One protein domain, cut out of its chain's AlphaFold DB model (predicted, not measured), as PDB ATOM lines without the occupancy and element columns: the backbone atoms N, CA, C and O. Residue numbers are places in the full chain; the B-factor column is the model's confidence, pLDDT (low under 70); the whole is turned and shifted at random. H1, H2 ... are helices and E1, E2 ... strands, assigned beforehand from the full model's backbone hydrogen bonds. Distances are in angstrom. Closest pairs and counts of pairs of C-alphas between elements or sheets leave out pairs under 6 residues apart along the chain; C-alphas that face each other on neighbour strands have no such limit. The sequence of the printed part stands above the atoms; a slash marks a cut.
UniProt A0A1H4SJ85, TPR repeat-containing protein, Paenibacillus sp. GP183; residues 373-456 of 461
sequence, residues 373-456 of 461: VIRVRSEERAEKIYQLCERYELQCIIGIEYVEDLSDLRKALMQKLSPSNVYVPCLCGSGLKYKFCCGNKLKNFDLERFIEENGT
ATOM      1  N   VAL A 373     208.615 213.804 239.678       75.94
ATOM      2  CA  VAL A 373     210.061 213.942 239.921       75.94
ATOM      3  C   VAL A 373     210.666 214.927 238.923       75.94
ATOM      4  O   VAL A 373     210.461 214.814 237.716       75.94
ATOM      5  N   ILE A 374     211.397 215.912 239.433       77.81
ATOM      6  CA  ILE A 374     211.897 217.059 238.676       77.81
ATOM      7  C   ILE A 374     213.370 217.254 239.026       77.81
ATOM      8  O   ILE A 374     213.731 217.265 240.199       77.81
ATOM      9  N   ARG A 375     214.227 217.419 238.021       76.56
ATOM     10  CA  ARG A 375     215.661 217.678 238.202       76.56
ATOM     11  C   ARG A 375     216.019 219.003 237.560       76.56
ATOM     12  O   ARG A 375     215.749 219.174 236.377       76.56
ATOM     13  N   VAL A 376     216.623 219.917 238.311       75.12
ATOM     14  CA  VAL A 376     216.925 221.291 237.876       75.12
ATOM     15  C   VAL A 376     218.378 221.655 238.154       75.12
ATOM     16  O   VAL A 376     219.025 221.042 238.994       75.12
ATOM     17  N   ARG A 377     218.911 222.672 237.474       69.94
ATOM     18  CA  ARG A 377     220.338 223.044 237.591       69.94
ATOM     19  C   ARG A 377     220.676 224.049 238.696       69.94
ATOM     20  O   ARG A 377     221.855 224.273 238.952       69.94
ATOM     21  N   SER A 378     219.685 224.687 239.317       74.25
ATOM     22  CA  SER A 378     219.901 225.715 240.344       74.25
ATOM     23  C   SER A 378     218.726 225.829 241.315       74.25
ATOM     24  O   SER A 378     217.598 225.468 240.979       74.25
ATOM     25  N   GLU A 379     218.989 226.378 242.505       67.81
ATOM     26  CA  GLU A 379     217.966 226.665 243.526       67.81
ATOM     27  C   GLU A 379     216.898 227.642 243.016       67.81
ATOM     28  O   GLU A 379     215.711 227.378 243.163       67.81
ATOM     29  N   GLU A 380     217.294 228.704 242.305       73.44
ATOM     30  CA  GLU A 380     216.351 229.666 241.708       73.44
ATOM     31  C   GLU A 380     215.366 228.983 240.740       73.44
ATOM     32  O   GLU A 380     214.190 229.336 240.645       73.44
ATOM     33  N   ARG A 381     215.840 227.968 240.011       79.31
ATOM     34  CA  ARG A 381     215.019 227.200 239.074       79.31
ATOM     35  C   ARG A 381     214.123 226.195 239.796       79.31
ATOM     36  O   ARG A 381     212.990 225.991 239.364       79.31
ATOM     37  N   ALA A 382     214.593 225.630 240.909       72.62
ATOM     38  CA  ALA A 382     213.787 224.787 241.788       72.62
ATOM     39  C   ALA A 382     212.601 225.564 242.368       72.62
ATOM     40  O   ALA A 382     211.474 225.082 242.310       72.62
ATOM     41  N   GLU A 383     212.836 226.785 242.848       75.44
ATOM     42  CA  GLU A 383     211.809 227.633 243.454       75.44
ATOM     43  C   GLU A 383     210.709 228.017 242.451       75.44
ATOM     44  O   GLU A 383     209.519 227.868 242.738       75.44
ATOM     45  N   LYS A 384     211.088 228.409 241.227       77.00
ATOM     46  CA  LYS A 384     210.136 228.710 240.141       77.00
ATOM     47  C   LYS A 384     209.252 227.512 239.790       77.00
ATOM     48  O   LYS A 384     208.051 227.660 239.564       77.00
ATOM     49  N   ILE A 385     209.841 226.318 239.735       78.12
ATOM     50  CA  ILE A 385     209.108 225.093 239.410       78.12
ATOM     51  C   ILE A 385     208.247 224.632 240.593       78.12
ATOM     52  O   ILE A 385     207.128 224.174 240.376       78.12
ATOM     53  N   TYR A 386     208.706 224.822 241.828       77.06
ATOM     54  CA  TYR A 386     207.923 224.535 243.027       77.06
ATOM     55  C   TYR A 386     206.638 225.369 243.078       77.06
ATOM     56  O   TYR A 386     205.550 224.810 243.205       77.06
ATOM     57  N   GLN A 387     206.737 226.684 242.850       74.75
ATOM     58  CA  GLN A 387     205.571 227.576 242.782       74.75
ATOM     59  C   GLN A 387     204.574 227.149 241.693       74.75
ATOM     60  O   GLN A 387     203.356 227.271 241.855       74.75
ATOM     61  N   LEU A 388     205.081 226.629 240.572       76.94
ATOM     62  CA  LEU A 388     204.247 226.086 239.506       76.94
ATOM     63  C   LEU A 388     203.535 224.800 239.951       76.94
ATOM     64  O   LEU A 388     202.342 224.643 239.696       76.94
ATOM     65  N   CYS A 389     204.235 223.890 240.627       75.00
ATOM     66  CA  CYS A 389     203.647 222.663 241.159       75.00
ATOM     67  C   CYS A 389     202.556 222.949 242.196       75.00
ATOM     68  O   CYS A 389     201.480 222.358 242.096       75.00
ATOM     69  N   GLU A 390     202.770 223.903 243.107       73.06
ATOM     70  CA  GLU A 390     201.747 224.331 244.067       73.06
ATOM     71  C   GLU A 390     200.501 224.884 243.368       73.06
ATOM     72  O   GLU A 390     199.383 224.468 243.669       73.06
ATOM     73  N   ARG A 391     200.678 225.757 242.366       74.19
ATOM     74  CA  ARG A 391     199.560 226.359 241.617       74.19
ATOM     75  C   ARG A 391     198.651 225.323 240.954       74.19
ATOM     76  O   ARG A 391     197.452 225.555 240.828       74.19
ATOM     77  N   TYR A 392     199.219 224.212 240.493       74.75
ATOM     78  CA  TYR A 392     198.480 223.151 239.803       74.75
ATOM     79  C   TYR A 392     198.151 221.950 240.703       74.75
ATOM     80  O   TYR A 392     197.665 220.928 240.202       74.75
ATOM     81  N   GLU A 393     198.368 222.088 242.018       73.38
ATOM     82  CA  GLU A 393     198.137 221.053 243.033       73.38
ATOM     83  C   GLU A 393     198.837 219.733 242.670       73.38
ATOM     84  O   GLU A 393     198.240 218.654 242.695       73.38
ATOM     85  N   LEU A 394     200.095 219.834 242.241       76.44
ATOM     86  CA  LEU A 394     200.940 218.699 241.897       76.44
ATOM     87  C   LEU A 394     201.904 218.423 243.044       76.44
ATOM     88  O   LEU A 394     202.754 219.253 243.358       76.44
ATOM     89  N   GLN A 395     201.830 217.222 243.614       74.81
ATOM     90  CA  GLN A 395     202.871 216.751 244.526       74.81
ATOM     91  C   GLN A 395     204.153 216.512 243.733       74.81
ATOM     92  O   GLN A 395     204.150 215.706 242.799       74.81
ATOM     93  N   CYS A 396     205.238 217.203 244.078       69.75
ATOM     94  CA  CYS A 396     206.506 217.125 243.357       69.75
ATOM     95  C   CYS A 396     207.705 216.885 244.277       69.75
ATOM     96  O   CYS A 396     207.741 217.340 245.417       69.75
ATOM     97  N   ILE A 397     208.720 216.218 243.738       73.12
ATOM     98  CA  ILE A 397     210.050 216.059 244.320       73.12
ATOM     99  C   ILE A 397     211.022 216.753 243.370       73.12
ATOM    100  O   ILE A 397     211.148 216.339 242.218       73.12
ATOM    101  N   ILE A 398     211.696 217.800 243.843       72.69
ATOM    102  CA  ILE A 398     212.639 218.584 243.041       72.69
ATOM    103  C   ILE A 398     214.060 218.333 243.551       72.69
ATOM    104  O   ILE A 398     214.354 218.586 244.715       72.69
ATOM    105  N   GLY A 399     214.936 217.828 242.683       57.41
ATOM    106  CA  GLY A 399     216.362 217.635 242.944       57.41
ATOM    107  C   GLY A 399     217.223 218.601 242.134       57.41
ATOM    108  O   GLY A 399     216.871 218.952 241.007       57.41
ATOM    109  N   ILE A 400     218.363 219.021 242.687       67.62
ATOM    110  CA  ILE A 400     219.334 219.860 241.976       67.62
ATOM    111  C   ILE A 400     220.434 218.964 241.398       67.62
ATOM    112  O   ILE A 400     221.200 218.355 242.142       67.62
ATOM    113  N   GLU A 401     220.508 218.874 240.071       69.88
ATOM    114  CA  GLU A 401     221.431 218.006 239.333       69.88
ATOM    115  C   GLU A 401     222.097 218.744 238.160       69.88
ATOM    116  O   GLU A 401     221.618 219.760 237.657       69.88
ATOM    117  N   TYR A 402     223.216 218.199 237.674       54.47
ATOM    118  CA  TYR A 402     223.940 218.760 236.524       54.47
ATOM    119  C   TYR A 402     223.146 218.626 235.206       54.47
ATOM    120  O   TYR A 402     223.270 219.449 234.291       54.47
ATOM    121  N   VAL A 403     222.309 217.589 235.106       58.31
ATOM    122  CA  VAL A 403     221.431 217.322 233.961       58.31
ATOM    123  C   VAL A 403     219.992 217.598 234.372       58.31
ATOM    124  O   VAL A 403     219.514 217.090 235.379       58.31
ATOM    125  N   GLU A 404     219.317 218.416 233.576       75.00
ATOM    126  CA  GLU A 404     217.940 218.816 233.825       75.00
ATOM    127  C   GLU A 404     216.962 217.807 233.223       75.00
ATOM    128  O   GLU A 404     217.113 217.415 232.063       75.00
ATOM    129  N   ASP A 405     215.958 217.413 234.005       80.00
ATOM    130  CA  ASP A 405     214.869 216.543 233.569       80.00
ATOM    131  C   ASP A 405     213.540 217.033 234.144       80.00
ATOM    132  O   ASP A 405     213.281 216.971 235.347       80.00
ATOM    133  N   LEU A 406     212.685 217.517 233.247       81.25
ATOM    134  CA  LEU A 406     211.353 218.039 233.547       81.25
ATOM    135  C   LEU A 406     210.252 217.171 232.910       81.25
ATOM    136  O   LEU A 406     209.111 217.609 232.735       81.25
ATOM    137  N   SER A 407     210.583 215.941 232.511       77.12
ATOM    138  CA  SER A 407     209.698 215.078 231.723       77.12
ATOM    139  C   SER A 407     208.415 214.712 232.464       77.12
ATOM    140  O   SER A 407     207.342 214.675 231.855       77.12
ATOM    141  N   ASP A 408     208.496 214.462 233.768       78.19
ATOM    142  CA  ASP A 408     207.322 214.123 234.571       78.19
ATOM    143  C   ASP A 408     206.462 215.349 234.861       78.19
ATOM    144  O   ASP A 408     205.236 215.252 234.796       78.19
ATOM    145  N   LEU A 409     207.081 216.518 235.066       79.88
ATOM    146  CA  LEU A 409     206.362 217.789 235.183       79.88
ATOM    147  C   LEU A 409     205.548 218.059 233.923       79.88
ATOM    148  O   LEU A 409     204.360 218.375 233.999       79.88
ATOM    149  N   ARG A 410     206.156 217.845 232.751       79.62
ATOM    150  CA  ARG A 410     205.467 217.959 231.466       79.62
ATOM    151  C   ARG A 410     204.241 217.051 231.401       79.62
ATOM    152  O   ARG A 410     203.168 217.507 231.018       79.62
ATOM    153  N   LYS A 411     204.383 215.773 231.771       77.69
ATOM    154  CA  LYS A 411     203.279 214.797 231.730       77.69
ATOM    155  C   LYS A 411     202.159 215.173 232.697       77.69
ATOM    156  O   LYS A 411     201.000 215.154 232.294       77.69
ATOM    157  N   ALA A 412     202.498 215.536 233.931       78.38
ATOM    158  CA  ALA A 412     201.528 215.874 234.968       78.38
ATOM    159  C   ALA A 412     200.745 217.154 234.629       78.38
ATOM    160  O   ALA A 412     199.517 217.178 234.718       78.38
ATOM    161  N   LEU A 413     201.428 218.188 234.125       76.69
ATOM    162  CA  LEU A 413     200.768 219.397 233.626       76.69
ATOM    163  C   LEU A 413     199.876 219.087 232.421       76.69
ATOM    164  O   LEU A 413     198.743 219.552 232.365       76.69
ATOM    165  N   MET A 414     200.329 218.257 231.477       71.69
ATOM    166  CA  MET A 414     199.500 217.861 230.333       71.69
ATOM    167  C   MET A 414     198.255 217.065 230.746       71.69
ATOM    168  O   MET A 414     197.219 217.211 230.093       71.69
ATOM    169  N   GLN A 415     198.331 216.261 231.814       74.00
ATOM    170  CA  GLN A 415     197.180 215.569 232.399       74.00
ATOM    171  C   GLN A 415     196.191 216.559 233.028       74.00
ATOM    172  O   GLN A 415     195.010 216.508 232.703       74.00
ATOM    173  N   LYS A 416     196.665 217.510 233.846       74.81
ATOM    174  CA  LYS A 416     195.817 218.537 234.486       74.81
ATOM    175  C   LYS A 416     195.192 219.517 233.490       74.81
ATOM    176  O   LYS A 416     194.047 219.922 233.657       74.81
ATOM    177  N   LEU A 417     195.935 219.905 232.455       70.62
ATOM    178  CA  LEU A 417     195.478 220.859 231.441       70.62
ATOM    179  C   LEU A 417     194.521 220.225 230.422       70.62
ATOM    180  O   LEU A 417     193.847 220.952 229.692       70.62
ATOM    181  N   SER A 418     194.451 218.888 230.361       66.38
ATOM    182  CA  SER A 418     193.589 218.171 229.424       66.38
ATOM    183  C   SER A 418     192.285 217.710 230.074       66.38
ATOM    184  O   SER A 418     192.311 217.050 231.107       66.38
ATOM    185  N   PRO A 419     191.118 217.983 229.461       61.34
ATOM    186  CA  PRO A 419     189.856 217.465 229.951       61.34
ATOM    187  C   PRO A 419     189.824 215.942 229.796       61.34
ATOM    188  O   PRO A 419     190.303 215.385 228.805       61.34
ATOM    189  N   SER A 420     189.161 215.281 230.743       58.38
ATOM    190  CA  SER A 420     188.973 213.826 230.794       58.38
ATOM    191  C   SER A 420     188.312 213.239 229.537       58.38
ATOM    192  O   SER A 420     188.509 212.066 229.224       58.38
ATOM    193  N   ASN A 421     187.590 214.052 228.755       64.44
ATOM    194  CA  ASN A 421     187.133 213.704 227.412       64.44
ATOM    195  C   ASN A 421     187.584 214.755 226.385       64.44
ATOM    196  O   ASN A 421     187.025 215.842 226.286       64.44
ATOM    197  N   VAL A 422     188.558 214.400 225.547       57.69
ATOM    198  CA  VAL A 422     189.148 215.274 224.514       57.69
ATOM    199  C   VAL A 422     188.196 215.676 223.372       57.69
ATOM    200  O   VAL A 422     188.552 216.528 222.554       57.69
ATOM    201  N   TYR A 423     186.986 215.112 223.294       65.19
ATOM    202  CA  TYR A 423     185.977 215.466 222.283       65.19
ATOM    203  C   TYR A 423     184.921 216.471 222.765       65.19
ATOM    204  O   TYR A 423     184.013 216.793 221.993       65.19
ATOM    205  N   VAL A 424     185.039 216.991 223.991       69.56
ATOM    206  CA  VAL A 424     184.172 218.072 224.492       69.56
ATOM    207  C   VAL A 424     184.470 219.411 223.796       69.56
ATOM    208  O   VAL A 424     185.592 219.607 223.312       69.56
ATOM    209  N   PRO A 425     183.494 220.339 223.716       63.47
ATOM    210  CA  PRO A 425     183.727 221.702 223.236       63.47
ATOM    211  C   PRO A 425     184.842 222.390 224.032       63.47
ATOM    212  O   PRO A 425     184.904 222.283 225.255       63.47
ATOM    213  N   CYS A 426     185.755 223.068 223.339       58.22
ATOM    214  CA  CYS A 426     186.911 223.697 223.964       58.22
ATOM    215  C   CYS A 426     186.503 224.957 224.743       58.22
ATOM    216  O   CYS A 426     185.862 225.850 224.190       58.22
ATOM    217  N   LEU A 427     186.946 225.071 225.998       60.38
ATOM    218  CA  LEU A 427     186.585 226.163 226.918       60.38
ATOM    219  C   LEU A 427     187.169 227.541 226.541       60.38
ATOM    220  O   LEU A 427     186.858 228.536 227.180       60.38
ATOM    221  N   CYS A 428     187.981 227.625 225.484       60.28
ATOM    222  CA  CYS A 428     188.564 228.878 224.994       60.28
ATOM    223  C   CYS A 428     187.629 229.683 224.070       60.28
ATOM    224  O   CYS A 428     188.066 230.658 223.466       60.28
ATOM    225  N   GLY A 429     186.373 229.250 223.905       59.53
ATOM    226  CA  GLY A 429     185.367 229.962 223.106       59.53
ATOM    227  C   GLY A 429     185.511 229.809 221.587       59.53
ATOM    228  O   GLY A 429     184.816 230.481 220.836       59.53
ATOM    229  N   SER A 430     186.378 228.911 221.111       67.69
ATOM    230  CA  SER A 430     186.665 228.723 219.678       67.69
ATOM    231  C   SER A 430     185.582 227.985 218.882       67.69
ATOM    232  O   SER A 430     185.701 227.860 217.666       67.69
ATOM    233  N   GLY A 431     184.569 227.419 219.550       65.06
ATOM    234  CA  GLY A 431     183.519 226.604 218.924       65.06
ATOM    235  C   GLY A 431     183.966 225.215 218.434       65.06
ATOM    236  O   GLY A 431     183.142 224.432 217.971       65.06
ATOM    237  N   LEU A 432     185.253 224.871 218.559       73.31
ATOM    238  CA  LEU A 432     185.828 223.583 218.150       73.31
ATOM    239  C   LEU A 432     185.942 222.605 219.336       73.31
ATOM    240  O   LEU A 432     186.025 223.019 220.493       73.31
ATOM    241  N   LYS A 433     186.004 221.291 219.068       71.50
ATOM    242  CA  LYS A 433     186.300 220.279 220.108       71.50
ATOM    243  C   LYS A 433     187.742 220.427 220.606       71.50
ATOM    244  O   LYS A 433     188.637 220.705 219.806       71.50
ATOM    245  N   TYR A 434     187.981 220.171 221.894       68.75
ATOM    246  CA  TYR A 434     189.279 220.355 222.556       68.75
ATOM    247  C   TYR A 434     190.452 219.734 221.779       68.75
ATOM    248  O   TYR A 434     191.429 220.432 221.506       68.75
ATOM    249  N   LYS A 435     190.325 218.479 221.314       66.00
ATOM    250  CA  LYS A 435     191.340 217.770 220.502       66.00
ATOM    251  C   LYS A 435     191.817 218.553 219.272       66.00
ATOM    252  O   LYS A 435     192.980 218.441 218.896       66.00
ATOM    253  N   PHE A 436     190.932 219.326 218.643       68.06
ATOM    254  CA  PHE A 436     191.204 220.069 217.409       68.06
ATOM    255  C   PHE A 436     191.479 221.564 217.652       68.06
ATOM    256  O   PHE A 436     191.734 222.292 216.699       68.06
ATOM    257  N   CYS A 437     191.458 222.019 218.911       70.06
ATOM    258  CA  CYS A 437     191.716 223.405 219.303       70.06
ATOM    259  C   CYS A 437     192.902 223.513 220.280       70.06
ATOM    260  O   CYS A 437     194.049 223.387 219.849       70.06
ATOM    261  N   CYS A 438     192.668 223.715 221.584       65.88
ATOM    262  CA  CYS A 438     193.747 223.807 222.575       65.88
ATOM    263  C   CYS A 438     194.565 222.510 222.668       65.88
ATOM    264  O   CYS A 438     195.782 222.571 222.815       65.88
ATOM    265  N   GLY A 439     193.942 221.347 222.448       64.06
ATOM    266  CA  GLY A 439     194.638 220.063 222.359       64.06
ATOM    267  C   GLY A 439     195.637 219.976 221.199       64.06
ATOM    268  O   GLY A 439     196.635 219.269 221.305       64.06
ATOM    269  N   ASN A 440     195.428 220.726 220.110       64.44
ATOM    270  CA  ASN A 440     196.378 220.778 218.994       64.44
ATOM    271  C   ASN A 440     197.532 221.761 219.276       64.44
ATOM    272  O   ASN A 440     198.649 221.520 218.830       64.44
ATOM    273  N   LYS A 441     197.296 222.817 220.075       62.69
ATOM    274  CA  LYS A 441     198.358 223.708 220.591       62.69
ATOM    275  C   LYS A 441     199.264 222.996 221.606       62.69
ATOM    276  O   LYS A 441     200.469 223.213 221.597       62.69
ATOM    277  N   LEU A 442     198.711 222.078 222.401       62.12
ATOM    278  CA  LEU A 442     199.453 221.244 223.356       62.12
ATOM    279  C   LEU A 442     200.384 220.203 222.711       62.12
ATOM    280  O   LEU A 442     201.266 219.684 223.392       62.12
ATOM    281  N   LYS A 443     200.260 219.912 221.406       59.72
ATOM    282  CA  LYS A 443     201.253 219.076 220.700       59.72
ATOM    283  C   LYS A 443     202.635 219.727 220.649       59.72
ATOM    284  O   LYS A 443     203.633 219.017 220.696       59.72
ATOM    285  N   ASN A 444     202.674 221.057 220.615       60.28
ATOM    286  CA  ASN A 444     203.894 221.857 220.673       60.28
ATOM    287  C   ASN A 444     204.021 222.534 222.046       60.28
ATOM    288  O   ASN A 444     204.449 223.680 222.122       60.28
ATOM    289  N   PHE A 445     203.583 221.858 223.118       69.25
ATOM    290  CA  PHE A 445     203.694 222.381 224.479       69.25
ATOM    291  C   PHE A 445     205.167 222.616 224.822       69.25
ATOM    292  O   PHE A 445     205.926 221.655 224.999       69.25
ATOM    293  N   ASP A 446     205.529 223.894 224.857       73.81
ATOM    294  CA  ASP A 446     206.834 224.405 225.240       73.81
ATOM    295  C   ASP A 446     206.828 224.646 226.749       73.81
ATOM    296  O   ASP A 446     206.214 225.591 227.249       73.81
ATOM    297  N   LEU A 447     207.453 223.718 227.469       76.75
ATOM    298  CA  LEU A 447     207.483 223.733 228.923       76.75
ATOM    299  C   LEU A 447     208.314 224.903 229.464       76.75
ATOM    300  O   LEU A 447     207.952 225.452 230.498       76.75
ATOM    301  N   GLU A 448     209.376 225.315 228.767       79.00
ATOM    302  CA  GLU A 448     210.250 226.401 229.226       79.00
ATOM    303  C   GLU A 448     209.516 227.732 229.200       79.00
ATOM    304  O   GLU A 448     209.419 228.420 230.215       79.00
ATOM    305  N   ARG A 449     208.885 228.039 228.065       77.25
ATOM    306  CA  ARG A 449     208.061 229.238 227.932       77.25
ATOM    307  C   ARG A 449     206.915 229.258 228.948       77.25
ATOM    308  O   ARG A 449     206.578 230.306 229.492       77.25
ATOM    309  N   PHE A 450     206.319 228.098 229.224       76.25
ATOM    310  CA  PHE A 450     205.247 227.977 230.208       76.25
ATOM    311  C   PHE A 450     205.728 228.252 231.640       76.25
ATOM    312  O   PHE A 450     205.021 228.922 232.394       76.25
ATOM    313  N   ILE A 451     206.926 227.776 232.005       77.44
ATOM    314  CA  ILE A 451     207.570 228.061 233.295       77.44
ATOM    315  C   ILE A 451     207.910 229.554 233.407       77.44
ATOM    316  O   ILE A 451     207.676 230.141 234.457       77.44
ATOM    317  N   GLU A 452     208.396 230.197 232.343       73.81
ATOM    318  CA  GLU A 452     208.707 231.635 232.349       73.81
ATOM    319  C   GLU A 452     207.458 232.513 232.522       73.81
ATOM    320  O   GLU A 452     207.461 233.440 233.332       73.81
ATOM    321  N   GLU A 453     206.372 232.196 231.810       72.12
ATOM    322  CA  GLU A 453     205.109 232.948 231.868       72.12
ATOM    323  C   GLU A 453     204.362 232.756 233.205       72.12
ATOM    324  O   GLU A 453     203.583 233.623 233.600       72.12
ATOM    325  N   ASN A 454     204.589 231.642 233.918       64.62
ATOM    326  CA  ASN A 454     203.828 231.285 235.125       64.62
ATOM    327  C   ASN A 454     204.649 231.225 236.427       64.62
ATOM    328  O   ASN A 454     204.046 231.201 237.499       64.62
ATOM    329  N   GLY A 455     205.981 231.213 236.358       53.81
ATOM    330  CA  GLY A 455     206.893 230.989 237.487       53.81
ATOM    331  C   GLY A 455     207.449 232.248 238.156       53.81
ATOM    332  O   GLY A 455     208.313 232.135 239.017       53.81
ATOM    333  N   THR A 456     207.004 233.451 237.782       45.69
ATOM    334  CA  THR A 456     207.339 234.676 238.526       45.69
ATOM    335  C   THR A 456     206.124 235.151 239.316       45.69
ATOM    336  O   THR A 456     205.038 235.341 238.769       45.69
TER     337      THR A 456
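Overview. This is residues 373 to 456 of the 461 residues of the protein "TPR repeat-containing protein" of Paenibacillus sp. GP183 (UniProt A0A1H4SJ85). The model is a rod with a small head at one end, where H1 packs on a two-stranded sheet of E1 and E2. H2 leads away from this head, the long loop of residues 418 to 437 makes the other end, and H3 runs back to H4, which stands across H1. The printed part has 84 residues, with four named helices and two named strands in the order E1, H1, E2, H2, H3, H4; the sheet, order E1, E2, is parallel and the class is mostly helix. The whole is only just loose, close to compact, with a radius of gyration of the C-alphas of 14.3 A and spans of 43 by 20 by 20 A.

Arrangement. E1, residues 373 to 376, and E2, residues 396 to 400, are parallel neighbours at 30 degrees, with N 374 and O 397 within hydrogen-bond range at 2.8 A. With H1, residues 379 to 391, between them, they form a strand-helix-strand unit, two parallel neighbour strands joined through a helix, with a right-handed crossover. The closest C-alphas of H1 and E2, those of Ala 382 and Ile 398, are 6.4 A apart. H2, residues 407 to 417, and H3, residues 438 to 444, are close but not clearly touching, with C-alphas 414 and 442 closest at 7.8 A, and run opposite ways at a shallow tilt of 12 degrees. H4, residues 447 to 454, touches H1 at residues 384 to 388 alone, about perpendicular at 75 degrees; their closest C-alphas, 388 and 454, are 6.8 A apart. H3 and H4 are apart. Every O i to N i+4 pair is within hydrogen-bond range in H1, H2 and H4; in H3 it is 1 of 3, beside 3 of 4 O i to N i+3 pairs.

Along the chain. E1 begins at C-alpha 373 (210.061, 213.942, 239.921). H1 is 18.5 A long, E2 13.2 A and H2 15.4 A. H4 ends at C-alpha 454 (203.828, 231.285, 235.125).

Size, cuts and confidence. The two C-alphas farthest apart, those of Tyr 402 and Gly 431, are 44.8 A apart. The printed part has no cut, and the link from H2 to H3 is long. The mean pLDDT of the printed part is 70.2, and low confidence, under 70, is found among others at residues 399 to 403, residues 418 to 431 and residues 438 to 445.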